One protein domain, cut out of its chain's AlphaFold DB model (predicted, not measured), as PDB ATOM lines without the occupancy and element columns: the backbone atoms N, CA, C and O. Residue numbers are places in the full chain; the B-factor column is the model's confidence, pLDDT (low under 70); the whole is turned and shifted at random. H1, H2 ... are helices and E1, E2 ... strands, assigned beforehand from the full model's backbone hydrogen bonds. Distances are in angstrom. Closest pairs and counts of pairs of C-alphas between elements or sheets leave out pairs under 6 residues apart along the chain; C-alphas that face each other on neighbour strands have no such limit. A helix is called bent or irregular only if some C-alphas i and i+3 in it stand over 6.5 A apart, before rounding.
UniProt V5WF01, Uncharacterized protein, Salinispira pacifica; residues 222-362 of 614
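What this domain is: This is residues 222 to 362 of the 614 residues of an uncharacterized protein of Salinispira pacifica (UniProt V5WF01). One long helix, H5, runs nearly the whole length of the domain, with H4 folded back along one end of it and H6 along the other, on different sides. A small head of short pieces, the strand pairs E1 E2 and E3 E4 with the short helices H1, H2 and H3, sits beside the middle of H5 and packs on H4 through H2. The printed part has 141 residues, with six named helices and four named strands in the order E1 E2 E3 H1 H2 H3 E4 H4 H5 H6; both two-stranded sheets, E1 - E2 and E3 - E4, are antiparallel, and the class is mostly helix. The whole is elongated, 63 by 32 by 21 A, and only just loose, close to compact, with a radius of gyration of the C-alphas of 17.7 A.

Where its parts are: E1 is residues 222 to 224, beginning at C-alpha 222 (-20.470, 34.059, -39.154); E2 is 228 to 231 and E3 is 236 to 238. H1 is 240 to 245, H2 247 to 251, H3 253 to 261, and E4 265 to 267. H4, residues 273 to 291, is 24.4 A long and irregular: C-alphas 283 and 286 are 7.7 A apart, and it has a kink of 61 degrees near residue 284. H5, residues 298 to 336, is 58.5 A long, from C-alpha 298 (-17.886, 70.614, -45.430); it is neither bent nor irregular, but only just: C-alphas 299 and 302 are 6.2 A apart. H6, residues 341 to 360, is 29.0 A long and ends at C-alpha 360 (-5.255, 41.390, -45.208).

How they stand to each other: E1 and E2 form an antiparallel hairpin, with N 224 and O 228 within hydrogen-bond range at 2.8 A. E3 and E4 are antiparallel, with N 237 and O 266 at 2.8 A. The closest C-alphas of E1 and E3, Lys 222 and Asp 238, are 4.7 A apart. H2 touches H4 at residues 278 to 282 alone, closest at the C-alphas of Leu 249 and Ser 282, 6.3 A. E2 and H5 are near each other. H4 and H5 form a helical hairpin, opposite ways at a shallow tilt of 19 degrees, with the C-alphas of Ala 291 and Leu 304 closest at 5.8 A. H5 and H6 form another, opposite ways at a shallow tilt of 20 degrees; residues 317 to 335 of H5 alone touch H6, with the C-alphas of Ala 324 and Ala 354 closest at 4.9 A. H4 and H6 are apart. Every O i to N i+4 pair is within hydrogen-bond range in H1 and H3, against 13 of 15 in H4, 33 of 35 in H5, 15 of 16 in H6, and 0 of 1 in H2, where 2 of 2 O i to N i+3 pairs are.

The domain as a whole: The two C-alphas farthest apart, Thr 295 and Glu 338, are 63.2 A apart. The printed part has no cut; the link from H4 to H5 is short and the others are tight. Mean pLDDT of the printed part is 79.4, with 36 residues under 70, among them 253 to 264 and 286 to 303.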
ATOM      1  N   LYS A 222     -19.439  33.265 -39.820       83.81
ATOM      2  CA  LYS A 222     -20.470  34.059 -39.154       83.81
ATOM      3  C   LYS A 222     -20.284  35.544 -39.406       83.81
ATOM      4  O   LYS A 222     -19.268  36.124 -39.010       83.81
ATOM      5  N   LEU A 223     -21.291  36.199 -39.975       84.62
ATOM      6  CA  LEU A 223     -21.364  37.655 -40.015       84.62
ATOM      7  C   LEU A 223     -21.876  38.182 -38.677       84.62
ATOM      8  O   LEU A 223     -23.078  38.178 -38.397       84.62
ATOM      9  N   THR A 224     -20.958  38.669 -37.847       83.69
ATOM     10  CA  THR A 224     -21.311  39.326 -36.590       83.69
ATOM     11  C   THR A 224     -21.986  40.672 -36.863       83.69
ATOM     12  O   THR A 224     -21.742  41.323 -37.884       83.69
ATOM     13  N   ALA A 225     -22.824  41.127 -35.926       73.38
ATOM     14  CA  ALA A 225     -23.560  42.388 -36.048       73.38
ATOM     15  C   ALA A 225     -22.653  43.627 -36.240       73.38
ATOM     16  O   ALA A 225     -23.088  44.630 -36.801       73.38
ATOM     17  N   GLU A 226     -21.371  43.552 -35.855       76.88
ATOM     18  CA  GLU A 226     -20.375  44.613 -36.086       76.88
ATOM     19  C   GLU A 226     -19.846  44.671 -37.540       76.88
ATOM     20  O   GLU A 226     -18.959  45.474 -37.849       76.88
ATOM     21  N   GLY A 227     -20.356  43.831 -38.450       80.50
ATOM     22  CA  GLY A 227     -19.880  43.743 -39.834       80.50
ATOM     23  C   GLY A 227     -18.508  43.070 -39.946       80.50
ATOM     24  O   GLY A 227     -17.691  43.452 -40.793       80.50
ATOM     25  N   LYS A 228     -18.234  42.106 -39.060       86.81
ATOM     26  CA  LYS A 228     -17.021  41.281 -39.046       86.81
ATOM     27  C   LYS A 228     -17.365  39.824 -39.312       86.81
ATOM     28  O   LYS A 228     -18.432  39.361 -38.932       86.81
ATOM     29  N   TRP A 229     -16.435  39.117 -39.940       89.56
ATOM     30  CA  TRP A 229     -16.547  37.685 -40.188       89.56
ATOM     31  C   TRP A 229     -15.767  36.933 -39.107       89.56
ATOM     32  O   TRP A 229     -14.599  37.237 -38.871       89.56
ATOM     33  N   MET A 230     -16.417  35.995 -38.431       86.94
ATOM     34  CA  MET A 230     -15.857  35.086 -37.423       86.94
ATOM     35  C   MET A 230     -15.812  33.666 -38.005       86.94
ATOM     36  O   MET A 230     -16.522  33.419 -38.970       86.94
ATOM     37  N   GLN A 231     -14.972  32.766 -37.481       84.00
ATOM     38  CA  GLN A 231     -14.917  31.372 -37.950       84.00
ATOM     39  C   GLN A 231     -15.772  30.438 -37.081       84.00
ATOM     40  O   GLN A 231     -15.660  30.511 -35.854       84.00
ATOM     41  N   ASP A 232     -16.533  29.539 -37.717       73.94
ATOM     42  CA  ASP A 232     -17.411  28.554 -37.067       73.94
ATOM     43  C   ASP A 232     -17.290  27.074 -37.565       73.94
ATOM     44  O   ASP A 232     -17.092  26.212 -36.710       73.94
ATOM     45  N   GLY A 233     -17.286  26.721 -38.870       67.00
ATOM     46  CA  GLY A 233     -17.222  25.302 -39.319       67.00
ATOM     47  C   GLY A 233     -17.617  24.749 -40.734       67.00
ATOM     48  O   GLY A 233     -17.349  23.571 -40.904       67.00
ATOM     49  N   SER A 234     -18.210  25.442 -41.735       66.25
ATOM     50  CA  SER A 234     -18.780  24.865 -43.014       66.25
ATOM     51  C   SER A 234     -18.519  25.736 -44.228       66.25
ATOM     52  O   SER A 234     -18.606  26.940 -44.136       66.25
ATOM     53  N   LEU A 235     -18.418  25.167 -45.422       67.94
ATOM     54  CA  LEU A 235     -18.363  25.904 -46.691       67.94
ATOM     55  C   LEU A 235     -19.422  27.035 -46.893       67.94
ATOM     56  O   LEU A 235     -19.224  27.886 -47.763       67.94
ATOM     57  N   ASP A 236     -20.505  27.102 -46.112       72.62
ATOM     58  CA  ASP A 236     -21.489  28.201 -46.085       72.62
ATOM     59  C   ASP A 236     -21.101  29.480 -45.280       72.62
ATOM     60  O   ASP A 236     -20.022  29.615 -44.699       72.62
ATOM     61  N   PHE A 237     -22.014  30.457 -45.299       80.00
ATOM     62  CA  PHE A 237     -21.982  31.721 -44.559       80.00
ATOM     63  C   PHE A 237     -23.230  31.887 -43.681       80.00
ATOM     64  O   PHE A 237     -24.328  32.080 -44.219       80.00
ATOM     65  N   ASP A 238     -23.077  31.942 -42.357       81.69
ATOM     66  CA  ASP A 238     -24.153  32.386 -41.464       81.69
ATOM     67  C   ASP A 238     -24.262  33.914 -41.465       81.69
ATOM     68  O   ASP A 238     -23.308  34.623 -41.137       81.69
ATOM     69  N   ILE A 239     -25.449  34.447 -41.760       79.94
ATOM     70  CA  ILE A 239     -25.750  35.875 -41.561       79.94
ATOM     71  C   ILE A 239     -26.883  36.113 -40.555       79.94
ATOM     72  O   ILE A 239     -27.391  37.231 -40.448       79.94
ATOM     73  N   SER A 240     -27.282  35.091 -39.793       75.19
ATOM     74  CA  SER A 240     -28.412  35.132 -38.863       75.19
ATOM     75  C   SER A 240     -28.282  36.220 -37.792       75.19
ATOM     76  O   SER A 240     -29.273  36.887 -37.499       75.19
ATOM     77  N   GLU A 241     -27.091  36.479 -37.241       70.94
ATOM     78  CA  GLU A 241     -26.891  37.559 -36.258       70.94
ATOM     79  C   GLU A 241     -27.056  38.949 -36.891       70.94
ATOM     80  O   GLU A 241     -27.769  39.801 -36.358       70.94
ATOM     81  N   ALA A 242     -26.475  39.164 -38.076       73.44
ATOM     82  CA  ALA A 242     -26.666  40.396 -38.838       73.44
ATOM     83  C   ALA A 242     -28.143  40.615 -39.221       73.44
ATOM     84  O   ALA A 242     -28.621  41.748 -39.199       73.44
ATOM     85  N   VAL A 243     -28.886  39.540 -39.504       72.75
ATOM     86  CA  VAL A 243     -30.335  39.545 -39.770       72.75
ATOM     87  C   VAL A 243     -31.168  39.840 -38.514       72.75
ATOM     88  O   VAL A 243     -32.176  40.543 -38.614       72.75
ATOM     89  N   LYS A 244     -30.761  39.363 -37.327       72.31
ATOM     90  CA  LYS A 244     -31.434  39.680 -36.050       72.31
ATOM     91  C   LYS A 244     -31.356  41.174 -35.727       72.31
ATOM     92  O   LYS A 244     -32.358  41.744 -35.295       72.31
ATOM     93  N   GLU A 245     -30.199  41.806 -35.938       67.31
ATOM     94  CA  GLU A 245     -30.017  43.242 -35.662       67.31
ATOM     95  C   GLU A 245     -30.453  44.158 -36.819       67.31
ATOM     96  O   GLU A 245     -30.967  45.247 -36.560       67.31
ATOM     97  N   ASN A 246     -30.372  43.700 -38.076       70.44
ATOM     98  CA  ASN A 246     -30.949  44.373 -39.245       70.44
ATOM     99  C   ASN A 246     -32.034  43.519 -39.937       70.44
ATOM    100  O   ASN A 246     -31.798  42.976 -41.023       70.44
ATOM    101  N   PRO A 247     -33.273  43.481 -39.399       72.56
ATOM    102  CA  PRO A 247     -34.400  42.797 -40.036       72.56
ATOM    103  C   PRO A 247     -34.757  43.312 -41.436       72.56
ATOM    104  O   PRO A 247     -35.540  42.672 -42.129       72.56
ATOM    105  N   GLU A 248     -34.211  44.451 -41.881       71.00
ATOM    106  CA  GLU A 248     -34.424  44.933 -43.249       71.00
ATOM    107  C   GLU A 248     -33.723  44.077 -44.318       71.00
ATOM    108  O   GLU A 248     -34.152  44.107 -45.471       71.00
ATOM    109  N   LEU A 249     -32.765  43.218 -43.944       67.81
ATOM    110  CA  LEU A 249     -32.263  42.137 -44.808       67.81
ATOM    111  C   LEU A 249     -33.397  41.201 -45.271       67.81
ATOM    112  O   LEU A 249     -33.382  40.729 -46.406       67.81
ATOM    113  N   LEU A 250     -34.427  41.008 -44.437       66.12
ATOM    114  CA  LEU A 250     -35.614  40.201 -44.743       66.12
ATOM    115  C   LEU A 250     -36.586  40.891 -45.727       66.12
ATOM    116  O   LEU A 250     -37.596  40.303 -46.113       66.12
ATOM    117  N   ASN A 251     -36.319  42.140 -46.134       73.06
ATOM    118  CA  ASN A 251     -37.095  42.825 -47.173       73.06
ATOM    119  C   ASN A 251     -36.596  42.506 -48.594       73.06
ATOM    120  O   ASN A 251     -37.331  42.760 -49.553       73.06
ATOM    121  N   ASP A 252     -35.375  41.983 -48.753       74.12
ATOM    122  CA  ASP A 252     -34.859  41.579 -50.061       74.12
ATOM    123  C   ASP A 252     -35.308  40.141 -50.390       74.12
ATOM    124  O   ASP A 252     -35.007  39.216 -49.634       74.12
ATOM    125  N   PRO A 253     -36.038  39.919 -51.502       69.62
ATOM    126  CA  PRO A 253     -36.631  38.618 -51.798       69.62
ATOM    127  C   PRO A 253     -35.594  37.550 -52.159       69.62
ATOM    128  O   PRO A 253     -35.877  36.367 -51.984       69.62
ATOM    129  N   ASP A 254     -34.412  37.941 -52.641       68.38
ATOM    130  CA  ASP A 254     -33.380  36.993 -53.053       68.38
ATOM    131  C   ASP A 254     -32.580  36.531 -51.826       68.38
ATOM    132  O   ASP A 254     -32.395  35.329 -51.642       68.38
ATOM    133  N   ILE A 255     -32.225  37.452 -50.914       68.62
ATOM    134  CA  ILE A 255     -31.663  37.093 -49.596       68.62
ATOM    135  C   ILE A 255     -32.660  36.237 -48.805       68.62
ATOM    136  O   ILE A 255     -32.280  35.193 -48.282       68.62
ATOM    137  N   MET A 256     -33.944  36.615 -48.768       66.06
ATOM    138  CA  MET A 256     -34.988  35.801 -48.133       66.06
ATOM    139  C   MET A 256     -35.066  34.387 -48.709       66.06
ATOM    140  O   MET A 256     -35.160  33.430 -47.947       66.06
ATOM    141  N   SER A 257     -35.006  34.251 -50.035       63.88
ATOM    142  CA  SER A 257     -35.039  32.952 -50.710       63.88
ATOM    143  C   SER A 257     -33.858  32.069 -50.295       63.88
ATOM    144  O   SER A 257     -34.055  30.889 -50.003       63.88
ATOM    145  N   LEU A 258     -32.647  32.633 -50.219       59.56
ATOM    146  CA  LEU A 258     -31.444  31.917 -49.783       59.56
ATOM    147  C   LEU A 258     -31.538  31.515 -48.301       59.56
ATOM    148  O   LEU A 258     -31.405  30.337 -47.980       59.56
ATOM    149  N   LEU A 259     -31.892  32.448 -47.412       56.56
ATOM    150  CA  LEU A 259     -32.042  32.186 -45.974       56.56
ATOM    151  C   LEU A 259     -33.154  31.181 -45.646       56.56
ATOM    152  O   LEU A 259     -33.050  30.438 -44.671       56.56
ATOM    153  N   GLN A 260     -34.224  31.132 -46.443       55.19
ATOM    154  CA  GLN A 260     -35.286  30.133 -46.288       55.19
ATOM    155  C   GLN A 260     -34.828  28.729 -46.708       55.19
ATOM    156  O   GLN A 260     -35.264  27.750 -46.092       55.19
ATOM    157  N   GLN A 261     -33.941  28.632 -47.703       48.69
ATOM    158  CA  GLN A 261     -33.350  27.375 -48.171       48.69
ATOM    159  C   GLN A 261     -32.261  26.865 -47.212       48.69
ATOM    160  O   GLN A 261     -32.358  25.725 -46.766       48.69
ATOM    161  N   GLY A 262     -31.298  27.716 -46.836       44.22
ATOM    162  CA  GLY A 262     -30.197  27.407 -45.908       44.22
ATOM    163  C   GLY A 262     -30.524  27.577 -44.417       44.22
ATOM    164  O   GLY A 262     -29.645  27.474 -43.570       44.22
ATOM    165  N   GLY A 263     -31.772  27.888 -44.055       54.12
ATOM    166  CA  GLY A 263     -32.223  27.965 -42.657       54.12
ATOM    167  C   GLY A 263     -31.543  29.032 -41.781       54.12
ATOM    168  O   GLY A 263     -31.587  28.894 -40.556       54.12
ATOM    169  N   GLY A 264     -30.928  30.052 -42.392       61.69
ATOM    170  CA  GLY A 264     -30.050  31.057 -41.764       61.69
ATOM    171  C   GLY A 264     -28.712  31.238 -42.501       61.69
ATOM    172  O   GLY A 264     -28.164  32.341 -42.518       61.69
ATOM    173  N   LYS A 265     -28.263  30.174 -43.178       71.38
ATOM    174  CA  LYS A 265     -27.030  30.083 -43.972       71.38
ATOM    175  C   LYS A 265     -27.220  30.542 -45.422       71.38
ATOM    176  O   LYS A 265     -28.335  30.522 -45.950       71.38
ATOM    177  N   ILE A 266     -26.113  30.864 -46.095       73.00
ATOM    178  CA  ILE A 266     -26.002  31.047 -47.552       73.00
ATOM    179  C   ILE A 266     -24.757  30.292 -48.047       73.00
ATOM    180  O   ILE A 266     -23.657  30.563 -47.575       73.00
ATOM    181  N   ALA A 267     -24.893  29.369 -49.004       72.75
ATOM    182  CA  ALA A 267     -23.748  28.649 -49.577       72.75
ATOM    183  C   ALA A 267     -22.788  29.602 -50.323       72.75
ATOM    184  O   ALA A 267     -23.229  30.594 -50.909       72.75
ATOM    185  N   TYR A 268     -21.480  29.311 -50.350       82.75
ATOM    186  CA  TYR A 268     -20.506  30.220 -50.977       82.75
ATOM    187  C   TYR A 268     -20.760  30.456 -52.478       82.75
ATOM    188  O   TYR A 268     -20.553  31.572 -52.953       82.75
ATOM    189  N   ASP A 269     -21.265  29.453 -53.205       79.62
ATOM    190  CA  ASP A 269     -21.631  29.562 -54.627       79.62
ATOM    191  C   ASP A 269     -22.814  30.527 -54.867       79.62
ATOM    192  O   ASP A 269     -22.892  31.170 -55.919       79.62
ATOM    193  N   ASP A 270     -23.705  30.693 -53.881       81.06
ATOM    194  CA  ASP A 270     -24.826  31.643 -53.922       81.06
ATOM    195  C   ASP A 270     -24.433  33.063 -53.462       81.06
ATOM    196  O   ASP A 270     -25.167  34.030 -53.707       81.06
ATOM    197  N   MET A 271     -23.257  33.226 -52.839       80.69
ATOM    198  CA  MET A 271     -22.734  34.494 -52.305       80.69
ATOM    199  C   MET A 271     -22.191  35.417 -53.419       80.69
ATOM    200  O   MET A 271     -21.038  35.846 -53.444       80.69
ATOM    201  N   SER A 272     -23.054  35.725 -54.387       86.19
ATOM    202  CA  SER A 272     -22.757  36.575 -55.542       86.19
ATOM    203  C   SER A 272     -22.469  38.036 -55.164       86.19
ATOM    204  O   SER A 272     -22.898  38.527 -54.121       86.19
ATOM    205  N   GLU A 273     -21.807  38.786 -56.059       85.38
ATOM    206  CA  GLU A 273     -21.509  40.213 -55.839       85.38
ATOM    207  C   GLU A 273     -22.774  41.036 -55.519       85.38
ATOM    208  O   GLU A 273     -22.717  41.952 -54.702       85.38
ATOM    209  N   GLU A 274     -23.930  40.693 -56.100       85.44
ATOM    210  CA  GLU A 274     -25.203  41.359 -55.799       85.44
ATOM    211  C   GLU A 274     -25.703  41.044 -54.378       85.44
ATOM    212  O   GLU A 274     -26.136  41.955 -53.673       85.44
ATOM    213  N   VAL A 275     -25.582  39.795 -53.915       84.31
ATOM    214  CA  VAL A 275     -25.921  39.399 -52.533       84.31
ATOM    215  C   VAL A 275     -24.994  40.102 -51.534       84.31
ATOM    216  O   VAL A 275     -25.477  40.741 -50.601       84.31
ATOM    217  N   ILE A 276     -23.679  40.107 -51.782       86.75
ATOM    218  CA  ILE A 276     -22.693  40.824 -50.954       86.75
ATOM    219  C   ILE A 276     -22.991  42.338 -50.931       86.75
ATOM    220  O   ILE A 276     -22.951  42.966 -49.867       86.75
ATOM    221  N   GLN A 277     -23.338  42.937 -52.079       84.19
ATOM    222  CA  GLN A 277     -23.735  44.348 -52.172       84.19
ATOM    223  C   GLN A 277     -25.007  44.655 -51.380       84.19
ATOM    224  O   GLN A 277     -25.053  45.687 -50.706       84.19
ATOM    225  N   LYS A 278     -26.018  43.781 -51.417       83.94
ATOM    226  CA  LYS A 278     -27.254  43.918 -50.632       83.94
ATOM    227  C   LYS A 278     -26.982  43.806 -49.128       83.94
ATOM    228  O   LYS A 278     -27.383  44.702 -48.387       83.94
ATOM    229  N   ILE A 279     -26.218  42.798 -48.692       83.25
ATOM    230  CA  ILE A 279     -25.818  42.604 -47.284       83.25
ATOM    231  C   ILE A 279     -25.076  43.841 -46.759       83.25
ATOM    232  O   ILE A 279     -25.514  44.476 -45.797       83.25
ATOM    233  N   GLY A 280     -24.006  44.263 -47.443       81.81
ATOM    234  CA  GLY A 280     -23.243  45.454 -47.059       81.81
ATOM    235  C   GLY A 280     -24.065  46.746 -47.116       81.81
ATOM    236  O   GLY A 280     -23.840  47.663 -46.328       81.81
ATOM    237  N   SER A 281     -25.049  46.835 -48.015       78.50
ATOM    238  CA  SER A 281     -25.962  47.981 -48.070       78.50
ATOM    239  C   SER A 281     -26.967  48.006 -46.920       78.50
ATOM    240  O   SER A 281     -27.348  49.099 -46.522       78.50
ATOM    241  N   SER A 282     -27.362  46.867 -46.343       77.69
ATOM    242  CA  SER A 282     -28.193  46.876 -45.130       77.69
ATOM    243  C   SER A 282     -27.392  47.234 -43.878       77.69
ATOM    244  O   SER A 282     -27.920  47.916 -43.010       77.69
ATOM    245  N   ILE A 283     -26.124  46.815 -43.790       78.31
ATOM    246  CA  ILE A 283     -25.272  47.064 -42.612       78.31
ATOM    247  C   ILE A 283     -24.819  48.533 -42.539       78.31
ATOM    248  O   ILE A 283     -24.802  49.120 -41.462       78.31
ATOM    249  N   PHE A 284     -24.479  49.154 -43.677       79.38
ATOM    250  CA  PHE A 284     -23.952  50.531 -43.720       79.38
ATOM    251  C   PHE A 284     -24.933  51.569 -44.301       79.38
ATOM    252  O   PHE A 284     -24.621  52.763 -44.336       79.38
ATOM    253  N   GLY A 285     -26.101  51.146 -44.793       71.00
ATOM    254  CA  GLY A 285     -27.001  51.983 -45.595       71.00
ATOM    255  C   GLY A 285     -27.643  53.140 -44.841       71.00
ATOM    256  O   GLY A 285     -27.730  54.243 -45.383       71.00
ATOM    257  N   ASP A 286     -28.045  52.922 -43.590       68.19
ATOM    258  CA  ASP A 286     -28.738  53.942 -42.799       68.19
ATOM    259  C   ASP A 286     -27.786  55.088 -42.407       68.19
ATOM    260  O   ASP A 286     -28.119  56.269 -42.548       68.19
ATOM    261  N   ASP A 287     -26.538  54.774 -42.046       67.38
ATOM    262  CA  ASP A 287     -25.489  55.784 -41.858       67.38
ATOM    263  C   ASP A 287     -25.153  56.516 -43.174       67.38
ATOM    264  O   ASP A 287     -24.915  57.729 -43.170       67.38
ATOM    265  N   LEU A 288     -25.204  55.828 -44.322       64.69
ATOM    266  CA  LEU A 288     -24.950  56.422 -45.642       64.69
ATOM    267  C   LEU A 288     -26.077  57.387 -46.055       64.69
ATOM    268  O   LEU A 288     -25.815  58.474 -46.588       64.69
ATOM    269  N   ALA A 289     -27.330  57.037 -45.756       63.00
ATOM    270  CA  ALA A 289     -28.502  57.887 -45.948       63.00
ATOM    271  C   ALA A 289     -28.467  59.123 -45.030       63.00
ATOM    272  O   ALA A 289     -28.719  60.244 -45.482       63.00
ATOM    273  N   ASN A 290     -28.085  58.950 -43.761       63.06
ATOM    274  CA  ASN A 290     -27.964  60.049 -42.803       63.06
ATOM    275  C   ASN A 290     -26.802  61.006 -43.148       63.06
ATOM    276  O   ASN A 290     -26.979  62.231 -43.139       63.06
ATOM    277  N   ALA A 291     -25.631  60.478 -43.521       59.69
ATOM    278  CA  ALA A 291     -24.455  61.279 -43.874       59.69
ATOM    279  C   ALA A 291     -24.644  62.110 -45.160       59.69
ATOM    280  O   ALA A 291     -24.155  63.241 -45.249       59.69
ATOM    281  N   SER A 292     -25.375  61.574 -46.145       56.59
ATOM    282  CA  SER A 292     -25.560  62.183 -47.475       56.59
ATOM    283  C   SER A 292     -26.619  63.298 -47.548       56.59
ATOM    284  O   SER A 292     -26.853  63.860 -48.624       56.59
ATOM    285  N   SER A 293     -27.242  63.675 -46.425       59.97
ATOM    286  CA  SER A 293     -28.261  64.731 -46.401       59.97
ATOM    287  C   SER A 293     -27.717  66.102 -46.854       59.97
ATOM    288  O   SER A 293     -26.624  66.538 -46.489       59.97
ATOM    289  N   SER A 294     -28.500  66.832 -47.657       50.72
ATOM    290  CA  SER A 294     -28.058  68.040 -48.387       50.72
ATOM    291  C   SER A 294     -27.851  69.306 -47.533       50.72
ATOM    292  O   SER A 294     -27.724  70.411 -48.066       50.72
ATOM    293  N   THR A 295     -27.801  69.153 -46.209       59.78
ATOM    294  CA  THR A 295     -27.470  70.192 -45.221       59.78
ATOM    295  C   THR A 295     -26.168  69.910 -44.459       59.78
ATOM    296  O   THR A 295     -25.739  70.766 -43.681       59.78
ATOM    297  N   SER A 296     -25.518  68.763 -44.702       53.81
ATOM    298  CA  SER A 296     -24.184  68.413 -44.195       53.81
ATOM    299  C   SER A 296     -23.134  69.486 -44.554       53.81
ATOM    300  O   SER A 296     -22.921  69.754 -45.738       53.81
ATOM    301  N   PRO A 297     -22.461  70.130 -43.574       59.66
ATOM    302  CA  PRO A 297     -21.386  71.093 -43.846       59.66
ATOM    303  C   PRO A 297     -20.100  70.405 -44.332       59.66
ATOM    304  O   PRO A 297     -19.941  69.203 -44.155       59.66
ATOM    305  N   ASP A 298     -19.119  71.168 -44.832       58.25
ATOM    306  CA  ASP A 298     -17.886  70.614 -45.430       58.25
ATOM    307  C   ASP A 298     -17.110  69.610 -44.550       58.25
ATOM    308  O   ASP A 298     -16.423  68.737 -45.078       58.25
ATOM    309  N   TRP A 299     -17.220  69.700 -43.218       58.31
ATOM    310  CA  TRP A 299     -16.584  68.758 -42.285       58.31
ATOM    311  C   TRP A 299     -17.256  67.373 -42.237       58.31
ATOM    312  O   TRP A 299     -16.622  66.416 -41.799       58.31
ATOM    313  N   ALA A 300     -18.499  67.247 -42.712       54.97
ATOM    314  CA  ALA A 300     -19.236  65.986 -42.812       54.97
ATOM    315  C   ALA A 300     -18.914  65.189 -44.097       54.97
ATOM    316  O   ALA A 300     -19.227  64.003 -44.176       54.97
ATOM    317  N   ASN A 301     -18.197  65.784 -45.063       62.47
ATOM    318  CA  ASN A 301     -17.694  65.057 -46.238       62.47
ATOM    319  C   ASN A 301     -16.688  63.951 -45.860       62.47
ATOM    320  O   ASN A 301     -16.642  62.919 -46.525       62.47
ATOM    321  N   ASN A 302     -15.901  64.143 -44.793       66.88
ATOM    322  CA  ASN A 302     -14.942  63.137 -44.323       66.88
ATOM    323  C   ASN A 302     -15.645  61.875 -43.772       66.88
ATOM    324  O   ASN A 302     -15.302  60.789 -44.228       66.88
ATOM    325  N   PRO A 303     -16.650  61.971 -42.871       67.62
ATOM    326  CA  PRO A 303     -17.521  60.846 -42.522       67.62
ATOM    327  C   PRO A 303     -18.090  60.088 -43.729       67.62
ATOM    328  O   PRO A 303     -17.962  58.870 -43.777       67.62
ATOM    329  N   LEU A 304     -18.635  60.789 -44.733       70.38
ATOM    330  CA  LEU A 304     -19.193  60.142 -45.927       70.38
ATOM    331  C   LEU A 304     -18.124  59.359 -46.720       70.38
ATOM    332  O   LEU A 304     -18.371  58.232 -47.139       70.38
ATOM    333  N   GLN A 305     -16.924  59.925 -46.893       74.12
ATOM    334  CA  GLN A 305     -15.805  59.248 -47.568       74.12
ATOM    335  C   GLN A 305     -15.266  58.052 -46.774       74.12
ATOM    336  O   GLN A 305     -14.927  57.030 -47.374       74.12
ATOM    337  N   ASN A 306     -15.219  58.154 -45.442       76.81
ATOM    338  CA  ASN A 306     -14.834  57.046 -44.569       76.81
ATOM    339  C   ASN A 306     -15.838  55.892 -44.682       76.81
ATOM    340  O   ASN A 306     -15.420  54.755 -44.861       76.81
ATOM    341  N   LEU A 307     -17.141  56.186 -44.654       76.62
ATOM    342  CA  LEU A 307     -18.191  55.172 -44.730       76.62
ATOM    343  C   LEU A 307     -18.258  54.493 -46.104       76.62
ATOM    344  O   LEU A 307     -18.350  53.274 -46.183       76.62
ATOM    345  N   MET A 308     -18.102  55.252 -47.195       76.50
ATOM    346  CA  MET A 308     -17.952  54.669 -48.537       76.50
ATOM    347  C   MET A 308     -16.700  53.781 -48.642       76.50
ATOM    348  O   MET A 308     -16.735  52.751 -49.311       76.50
ATOM    349  N   SER A 309     -15.607  54.141 -47.957       80.88
ATOM    350  CA  SER A 309     -14.412  53.289 -47.863       80.88
ATOM    351  C   SER A 309     -14.647  52.034 -47.015       80.88
ATOM    352  O   SER A 309     -14.138  50.976 -47.367       80.88
ATOM    353  N   GLN A 310     -15.429  52.122 -45.933       81.62
ATOM    354  CA  GLN A 310     -15.809  50.976 -45.096       81.62
ATOM    355  C   GLN A 310     -16.705  49.999 -45.861       81.62
ATOM    356  O   GLN A 310     -16.407  48.808 -45.880       81.62
ATOM    357  N   GLN A 311     -17.727  50.494 -46.566       83.44
ATOM    358  CA  GLN A 311     -18.567  49.664 -47.428       83.44
ATOM    359  C   GLN A 311     -17.723  49.000 -48.527       83.44
ATOM    360  O   GLN A 311     -17.790  47.787 -48.690       83.44
ATOM    361  N   ALA A 312     -16.863  49.746 -49.233       82.75
ATOM    362  CA  ALA A 312     -15.986  49.173 -50.259       82.75
ATOM    363  C   ALA A 312     -15.029  48.099 -49.703       82.75
ATOM    364  O   ALA A 312     -14.845  47.062 -50.339       82.75
ATOM    365  N   ALA A 313     -14.465  48.314 -48.508       85.50
ATOM    366  CA  ALA A 313     -13.639  47.325 -47.819       85.50
ATOM    367  C   ALA A 313     -14.443  46.085 -47.397       85.50
ATOM    368  O   ALA A 313     -13.933  44.976 -47.521       85.50
ATOM    369  N   PHE A 314     -15.701  46.244 -46.967       89.69
ATOM    370  CA  PHE A 314     -16.596  45.123 -46.671       89.69
ATOM    371  C   PHE A 314     -16.913  44.284 -47.917       89.69
ATOM    372  O   PHE A 314     -16.813  43.061 -47.862       89.69
ATOM    373  N   LEU A 315     -17.239  44.923 -49.049       87.75
ATOM    374  CA  LEU A 315     -17.517  44.220 -50.309       87.75
ATOM    375  C   LEU A 315     -16.283  43.455 -50.806       87.75
ATOM    376  O   LEU A 315     -16.364  42.261 -51.084       87.75
ATOM    377  N   GLN A 316     -15.129  44.133 -50.878       88.62
ATOM    378  CA  GLN A 316     -13.871  43.513 -51.302       88.62
ATOM    379  C   GLN A 316     -13.454  42.390 -50.348       88.62
ATOM    380  O   GLN A 316     -13.027  41.331 -50.799       88.62
ATOM    381  N   GLY A 317     -13.568  42.625 -49.039       91.00
ATOM    382  CA  GLY A 317     -13.145  41.670 -48.031       91.00
ATOM    383  C   GLY A 317     -14.020  40.426 -48.007       91.00
ATOM    384  O   GLY A 317     -13.479  39.332 -48.053       91.00
ATOM    385  N   THR A 318     -15.348  40.571 -48.046       91.00
ATOM    386  CA  THR A 318     -16.290  39.437 -48.137       91.00
ATOM    387  C   THR A 318     -15.997  38.551 -49.352       91.00
ATOM    388  O   THR A 318     -15.992  37.330 -49.228       91.00
ATOM    389  N   GLY A 319     -15.627  39.140 -50.495       90.56
ATOM    390  CA  GLY A 319     -15.173  38.381 -51.667       90.56
ATOM    391  C   GLY A 319     -13.928  37.508 -51.424       90.56
ATOM    392  O   GLY A 319     -13.794  36.467 -52.063       90.56
ATOM    393  N   ALA A 320     -13.048  37.875 -50.485       93.12
ATOM    394  CA  ALA A 320     -11.919  37.033 -50.080       93.12
ATOM    395  C   ALA A 320     -12.361  35.840 -49.215       93.12
ATOM    396  O   ALA A 320     -11.833  34.746 -49.391       93.12
ATOM    397  N   PHE A 321     -13.365  36.004 -48.341       92.81
ATOM    398  CA  PHE A 321     -13.942  34.875 -47.593       92.81
ATOM    399  C   PHE A 321     -14.639  33.885 -48.541       92.81
ATOM    400  O   PHE A 321     -14.434  32.682 -48.408       92.81
ATOM    401  N   VAL A 322     -15.366  34.368 -49.560       90.62
ATOM    402  CA  VAL A 322     -15.969  33.506 -50.604       90.62
ATOM    403  C   VAL A 322     -14.891  32.742 -51.375       90.62
ATOM    404  O   VAL A 322     -15.020  31.537 -51.587       90.62
ATOM    405  N   ALA A 323     -13.792  33.409 -51.738       91.94
ATOM    406  CA  ALA A 323     -12.650  32.755 -52.373       91.94
ATOM    407  C   ALA A 323     -11.968  31.718 -51.456       91.94
ATOM    408  O   ALA A 323     -11.466  30.715 -51.956       91.94
ATOM    409  N   ALA A 324     -11.965  31.928 -50.136       93.25
ATOM    410  CA  ALA A 324     -11.431  30.972 -49.169       93.25
ATOM    411  C   ALA A 324     -12.324  29.732 -49.000       93.25
ATOM    412  O   ALA A 324     -11.789  28.625 -49.009       93.25
ATOM    413  N   SER A 325     -13.652  29.892 -48.915       90.88
ATOM    414  CA  SER A 325     -14.590  28.756 -48.885       90.88
ATOM    415  C   SER A 325     -14.525  27.944 -50.181       90.88
ATOM    416  O   SER A 325     -14.322  26.736 -50.132       90.88
ATOM    417  N   GLY A 326     -14.576  28.597 -51.348       89.94
ATOM    418  CA  GLY A 326     -14.461  27.895 -52.633       89.94
ATOM    419  C   GLY A 326     -13.119  27.173 -52.814       89.94
ATOM    420  O   GLY A 326     -13.083  26.065 -53.337       89.94
ATOM    421  N   ALA A 327     -12.012  27.746 -52.323       94.94
ATOM    422  CA  ALA A 327     -10.705  27.082 -52.341       94.94
ATOM    423  C   ALA A 327     -10.583  25.925 -51.326       94.94
ATOM    424  O   ALA A 327      -9.718  25.065 -51.499       94.94
ATOM    425  N   ALA A 328     -11.420  25.895 -50.283       93.25
ATOM    426  CA  ALA A 328     -11.546  24.751 -49.385       93.25
ATOM    427  C   ALA A 328     -12.308  23.601 -50.066       93.25
ATOM    428  O   ALA A 328     -11.796  22.483 -50.074       93.25
ATOM    429  N   ASP A 329     -13.452  23.878 -50.706       88.88
ATOM    430  CA  ASP A 329     -14.221  22.877 -51.467       88.88
ATOM    431  C   ASP A 329     -13.389  22.262 -52.605       88.88
ATOM    432  O   ASP A 329     -13.184  21.046 -52.635       88.88
ATOM    433  N   ASP A 330     -12.781  23.102 -53.458       91.12
ATOM    434  CA  ASP A 330     -11.884  22.667 -54.542       91.12
ATOM    435  C   ASP A 330     -10.769  21.743 -54.010       91.12
ATOM    436  O   ASP A 330     -10.377  20.776 -54.664       91.12
ATOM    437  N   LEU A 331     -10.217  22.022 -52.822       95.25
ATOM    438  CA  LEU A 331      -9.191  21.188 -52.192       95.25
ATOM    439  C   LEU A 331      -9.753  19.849 -51.690       95.25
ATOM    440  O   LEU A 331      -9.158  18.804 -51.975       95.25
ATOM    441  N   ILE A 332     -10.877  19.866 -50.974       89.38
ATOM    442  CA  ILE A 332     -11.529  18.669 -50.424       89.38
ATOM    443  C   ILE A 332     -11.962  17.741 -51.568       89.38
ATOM    444  O   ILE A 332     -11.553  16.576 -51.601       89.38
ATOM    445  N   GLY A 333     -12.671  18.268 -52.569       87.44
ATOM    446  CA  GLY A 333     -13.126  17.522 -53.742       87.44
ATOM    447  C   GLY A 333     -11.981  16.968 -54.600       87.44
ATOM    448  O   GLY A 333     -12.058  15.829 -55.077       87.44
ATOM    449  N   LEU A 334     -10.869  17.700 -54.762       92.12
ATOM    450  CA  LEU A 334      -9.673  17.179 -55.447       92.12
ATOM    451  C   LEU A 334      -8.992  16.042 -54.666       92.12
ATOM    452  O   LEU A 334      -8.453  15.127 -55.289       92.12
ATOM    453  N   ILE A 335      -9.022  16.058 -53.332       90.88
ATOM    454  CA  ILE A 335      -8.492  14.954 -52.517       90.88
ATOM    455  C   ILE A 335      -9.416  13.732 -52.587       90.88
ATOM    456  O   ILE A 335      -8.947  12.635 -52.892       90.88
ATOM    457  N   GLN A 336     -10.719  13.917 -52.351       87.56
ATOM    458  CA  GLN A 336     -11.722  12.845 -52.372       87.56
ATOM    459  C   GLN A 336     -11.810  12.144 -53.743       87.56
ATOM    460  O   GLN A 336     -12.070  10.946 -53.814       87.56
ATOM    461  N   SER A 337     -11.546  12.866 -54.840       84.88
ATOM    462  CA  SER A 337     -11.524  12.316 -56.206       84.88
ATOM    463  C   SER A 337     -10.182  11.699 -56.644       84.88
ATOM    464  O   SER A 337     -10.027  11.363 -57.821       84.88
ATOM    465  N   GLU A 338      -9.220  11.533 -55.725       90.19
ATOM    466  CA  GLU A 338      -7.851  11.048 -55.990       90.19
ATOM    467  C   GLU A 338      -7.145  11.818 -57.131       90.19
ATOM    468  O   GLU A 338      -6.474  11.240 -57.998       90.19
ATOM    469  N   ALA A 339      -7.305  13.146 -57.172       93.88
ATOM    470  CA  ALA A 339      -6.718  13.963 -58.227       93.88
ATOM    471  C   ALA A 339      -5.171  13.911 -58.215       93.88
ATOM    472  O   ALA A 339      -4.546  13.680 -57.179       93.88
ATOM    473  N   PRO A 340      -4.494  14.153 -59.358       96.81
ATOM    474  CA  PRO A 340      -3.036  14.066 -59.425       96.81
ATOM    475  C   PRO A 340      -2.335  14.974 -58.403       96.81
ATOM    476  O   PRO A 340      -2.690  16.148 -58.292       96.81
ATOM    477  N   SER A 341      -1.273  14.477 -57.753       96.75
ATOM    478  CA  SER A 341      -0.464  15.182 -56.733       96.75
ATOM    479  C   SER A 341      -0.207  16.672 -56.994       96.75
ATOM    480  O   SER A 341      -0.207  17.489 -56.074       96.75
ATOM    481  N   ASN A 342       0.044  17.053 -58.251       97.12
ATOM    482  CA  ASN A 342       0.353  18.433 -58.626       97.12
ATOM    483  C   ASN A 342      -0.881  19.351 -58.720       97.12
ATOM    484  O   ASN A 342      -0.712  20.561 -58.787       97.12
ATOM    485  N   GLN A 343      -2.094  18.800 -58.788       97.75
ATOM    486  CA  GLN A 343      -3.350  19.550 -58.715       97.75
ATOM    487  C   GLN A 343      -3.732  19.775 -57.250       97.75
ATOM    488  O   GLN A 343      -3.945  20.919 -56.867       97.75
ATOM    489  N   ILE A 344      -3.674  18.730 -56.413       97.75
ATOM    490  CA  ILE A 344      -3.935  18.848 -54.969       97.75
ATOM    491  C   ILE A 344      -2.965  19.843 -54.318       97.75
ATOM    492  O   ILE A 344      -3.408  20.798 -53.689       97.75
ATOM    493  N   ASN A 345      -1.648  19.721 -54.541       97.62
ATOM    494  CA  ASN A 345      -0.690  20.698 -54.000       97.62
ATOM    495  C   ASN A 345      -0.897  22.124 -54.552       97.62
ATOM    496  O   ASN A 345      -0.602  23.090 -53.852       97.62
ATOM    497  N   ASN A 346      -1.417  22.294 -55.775       97.56
ATOM    498  CA  ASN A 346      -1.794  23.623 -56.268       97.56
ATOM    499  C   ASN A 346      -3.020  24.174 -55.522       97.56
ATOM    500  O   ASN A 346      -3.036  25.365 -55.226       97.56
ATOM    501  N   SER A 347      -4.000  23.326 -55.190       97.69
ATOM    502  CA  SER A 347      -5.181  23.727 -54.414       97.69
ATOM    503  C   SER A 347      -4.830  24.058 -52.956       97.69
ATOM    504  O   SER A 347      -5.251  25.092 -52.454       97.69
ATOM    505  N   ILE A 348      -3.923  23.300 -52.318       97.44
ATOM    506  CA  ILE A 348      -3.366  23.644 -50.991       97.44
ATOM    507  C   ILE A 348      -2.766  25.060 -51.002       97.44
ATOM    508  O   ILE A 348      -3.076  25.870 -50.129       97.44
ATOM    509  N   ASN A 349      -1.951  25.385 -52.015       96.62
ATOM    510  CA  ASN A 349      -1.374  26.724 -52.166       96.62
ATOM    511  C   ASN A 349      -2.448  27.801 -52.431       96.62
ATOM    512  O   ASN A 349      -2.300  28.933 -51.968       96.62
ATOM    513  N   ALA A 350      -3.515  27.476 -53.170       96.62
ATOM    514  CA  ALA A 350      -4.621  28.396 -53.444       96.62
ATOM    515  C   ALA A 350      -5.421  28.708 -52.169       96.62
ATOM    516  O   ALA A 350      -5.589  29.880 -51.843       96.62
ATOM    517  N   PHE A 351      -5.803  27.684 -51.399       95.94
ATOM    518  CA  PHE A 351      -6.461  27.822 -50.097       95.94
ATOM    519  C   PHE A 351      -5.615  28.650 -49.118       95.94
ATOM    520  O   PHE A 351      -6.096  29.632 -48.557       95.94
ATOM    521  N   GLN A 352      -4.319  28.341 -48.981       95.25
ATOM    522  CA  GLN A 352      -3.405  29.130 -48.144       95.25
ATOM    523  C   GLN A 352      -3.283  30.594 -48.600       95.25
ATOM    524  O   GLN A 352      -3.201  31.487 -47.757       95.25
ATOM    525  N   SER A 353      -3.312  30.853 -49.912       95.88
ATOM    526  CA  SER A 353      -3.295  32.220 -50.454       95.88
ATOM    527  C   SER A 353      -4.603  32.959 -50.167       95.88
ATOM    528  O   SER A 353      -4.560  34.106 -49.736       95.88
ATOM    529  N   ALA A 354      -5.753  32.300 -50.321       95.31
ATOM    530  CA  ALA A 354      -7.055  32.891 -50.023       95.31
ATOM    531  C   ALA A 354      -7.196  33.248 -48.532       95.31
ATOM    532  O   ALA A 354      -7.711  34.312 -48.204       95.31
ATOM    533  N   LEU A 355      -6.659  32.429 -47.619       95.06
ATOM    534  CA  LEU A 355      -6.603  32.778 -46.194       95.06
ATOM    535  C   LEU A 355      -5.651  33.944 -45.891       95.06
ATOM    536  O   LEU A 355      -5.900  34.704 -44.956       95.06
ATOM    537  N   LEU A 356      -4.590  34.137 -46.680       95.31
ATOM    538  CA  LEU A 356      -3.749  35.331 -46.573       95.31
ATOM    539  C   LEU A 356      -4.492  36.584 -47.073       95.31
ATOM    540  O   LEU A 356      -4.473  37.604 -46.386       95.31
ATOM    541  N   ASP A 357      -5.216  36.487 -48.194       95.00
ATOM    542  CA  ASP A 357      -6.084  37.564 -48.691       95.00
ATOM    543  C   ASP A 357      -7.179  37.921 -47.665       95.00
ATOM    544  O   ASP A 357      -7.404  39.101 -47.398       95.00
ATOM    545  N   VAL A 358      -7.804  36.920 -47.019       93.69
ATOM    546  CA  VAL A 358      -8.756  37.103 -45.904       93.69
ATOM    547  C   VAL A 358      -8.115  37.855 -44.733       93.69
ATOM    548  O   VAL A 358      -8.747  38.749 -44.162       93.69
ATOM    549  N   GLN A 359      -6.870  37.537 -44.372       94.06
ATOM    550  CA  GLN A 359      -6.163  38.199 -43.271       94.06
ATOM    551  C   GLN A 359      -5.955  39.692 -43.550       94.06
ATOM    552  O   GLN A 359      -6.224  40.533 -42.687       94.06
ATOM    553  N   ASP A 360      -5.540  40.022 -44.774       92.94
ATOM    554  CA  ASP A 360      -5.255  41.390 -45.208       92.94
ATOM    555  C   ASP A 360      -6.525  42.263 -45.348       92.94
ATOM    556  O   ASP A 360      -6.425  43.491 -45.408       92.94
ATOM    557  N   THR A 361      -7.733  41.677 -45.303       92.62
ATOM    558  CA  THR A 361      -8.999  42.440 -45.238       92.62
ATOM    559  C   THR A 361      -9.168  43.236 -43.941       92.62
ATOM    560  O   THR A 361      -9.862  44.256 -43.924       92.62
ATOM    561  N   GLY A 362      -8.612  42.751 -42.824       90.31
ATOM    562  CA  GLY A 362      -8.926  43.257 -41.482       90.31
ATOM    563  C   GLY A 362     -10.400  43.101 -41.058       90.31
ATOM    564  O   GLY A 362     -10.841  43.778 -40.122       90.31
TER     565      GLY A 362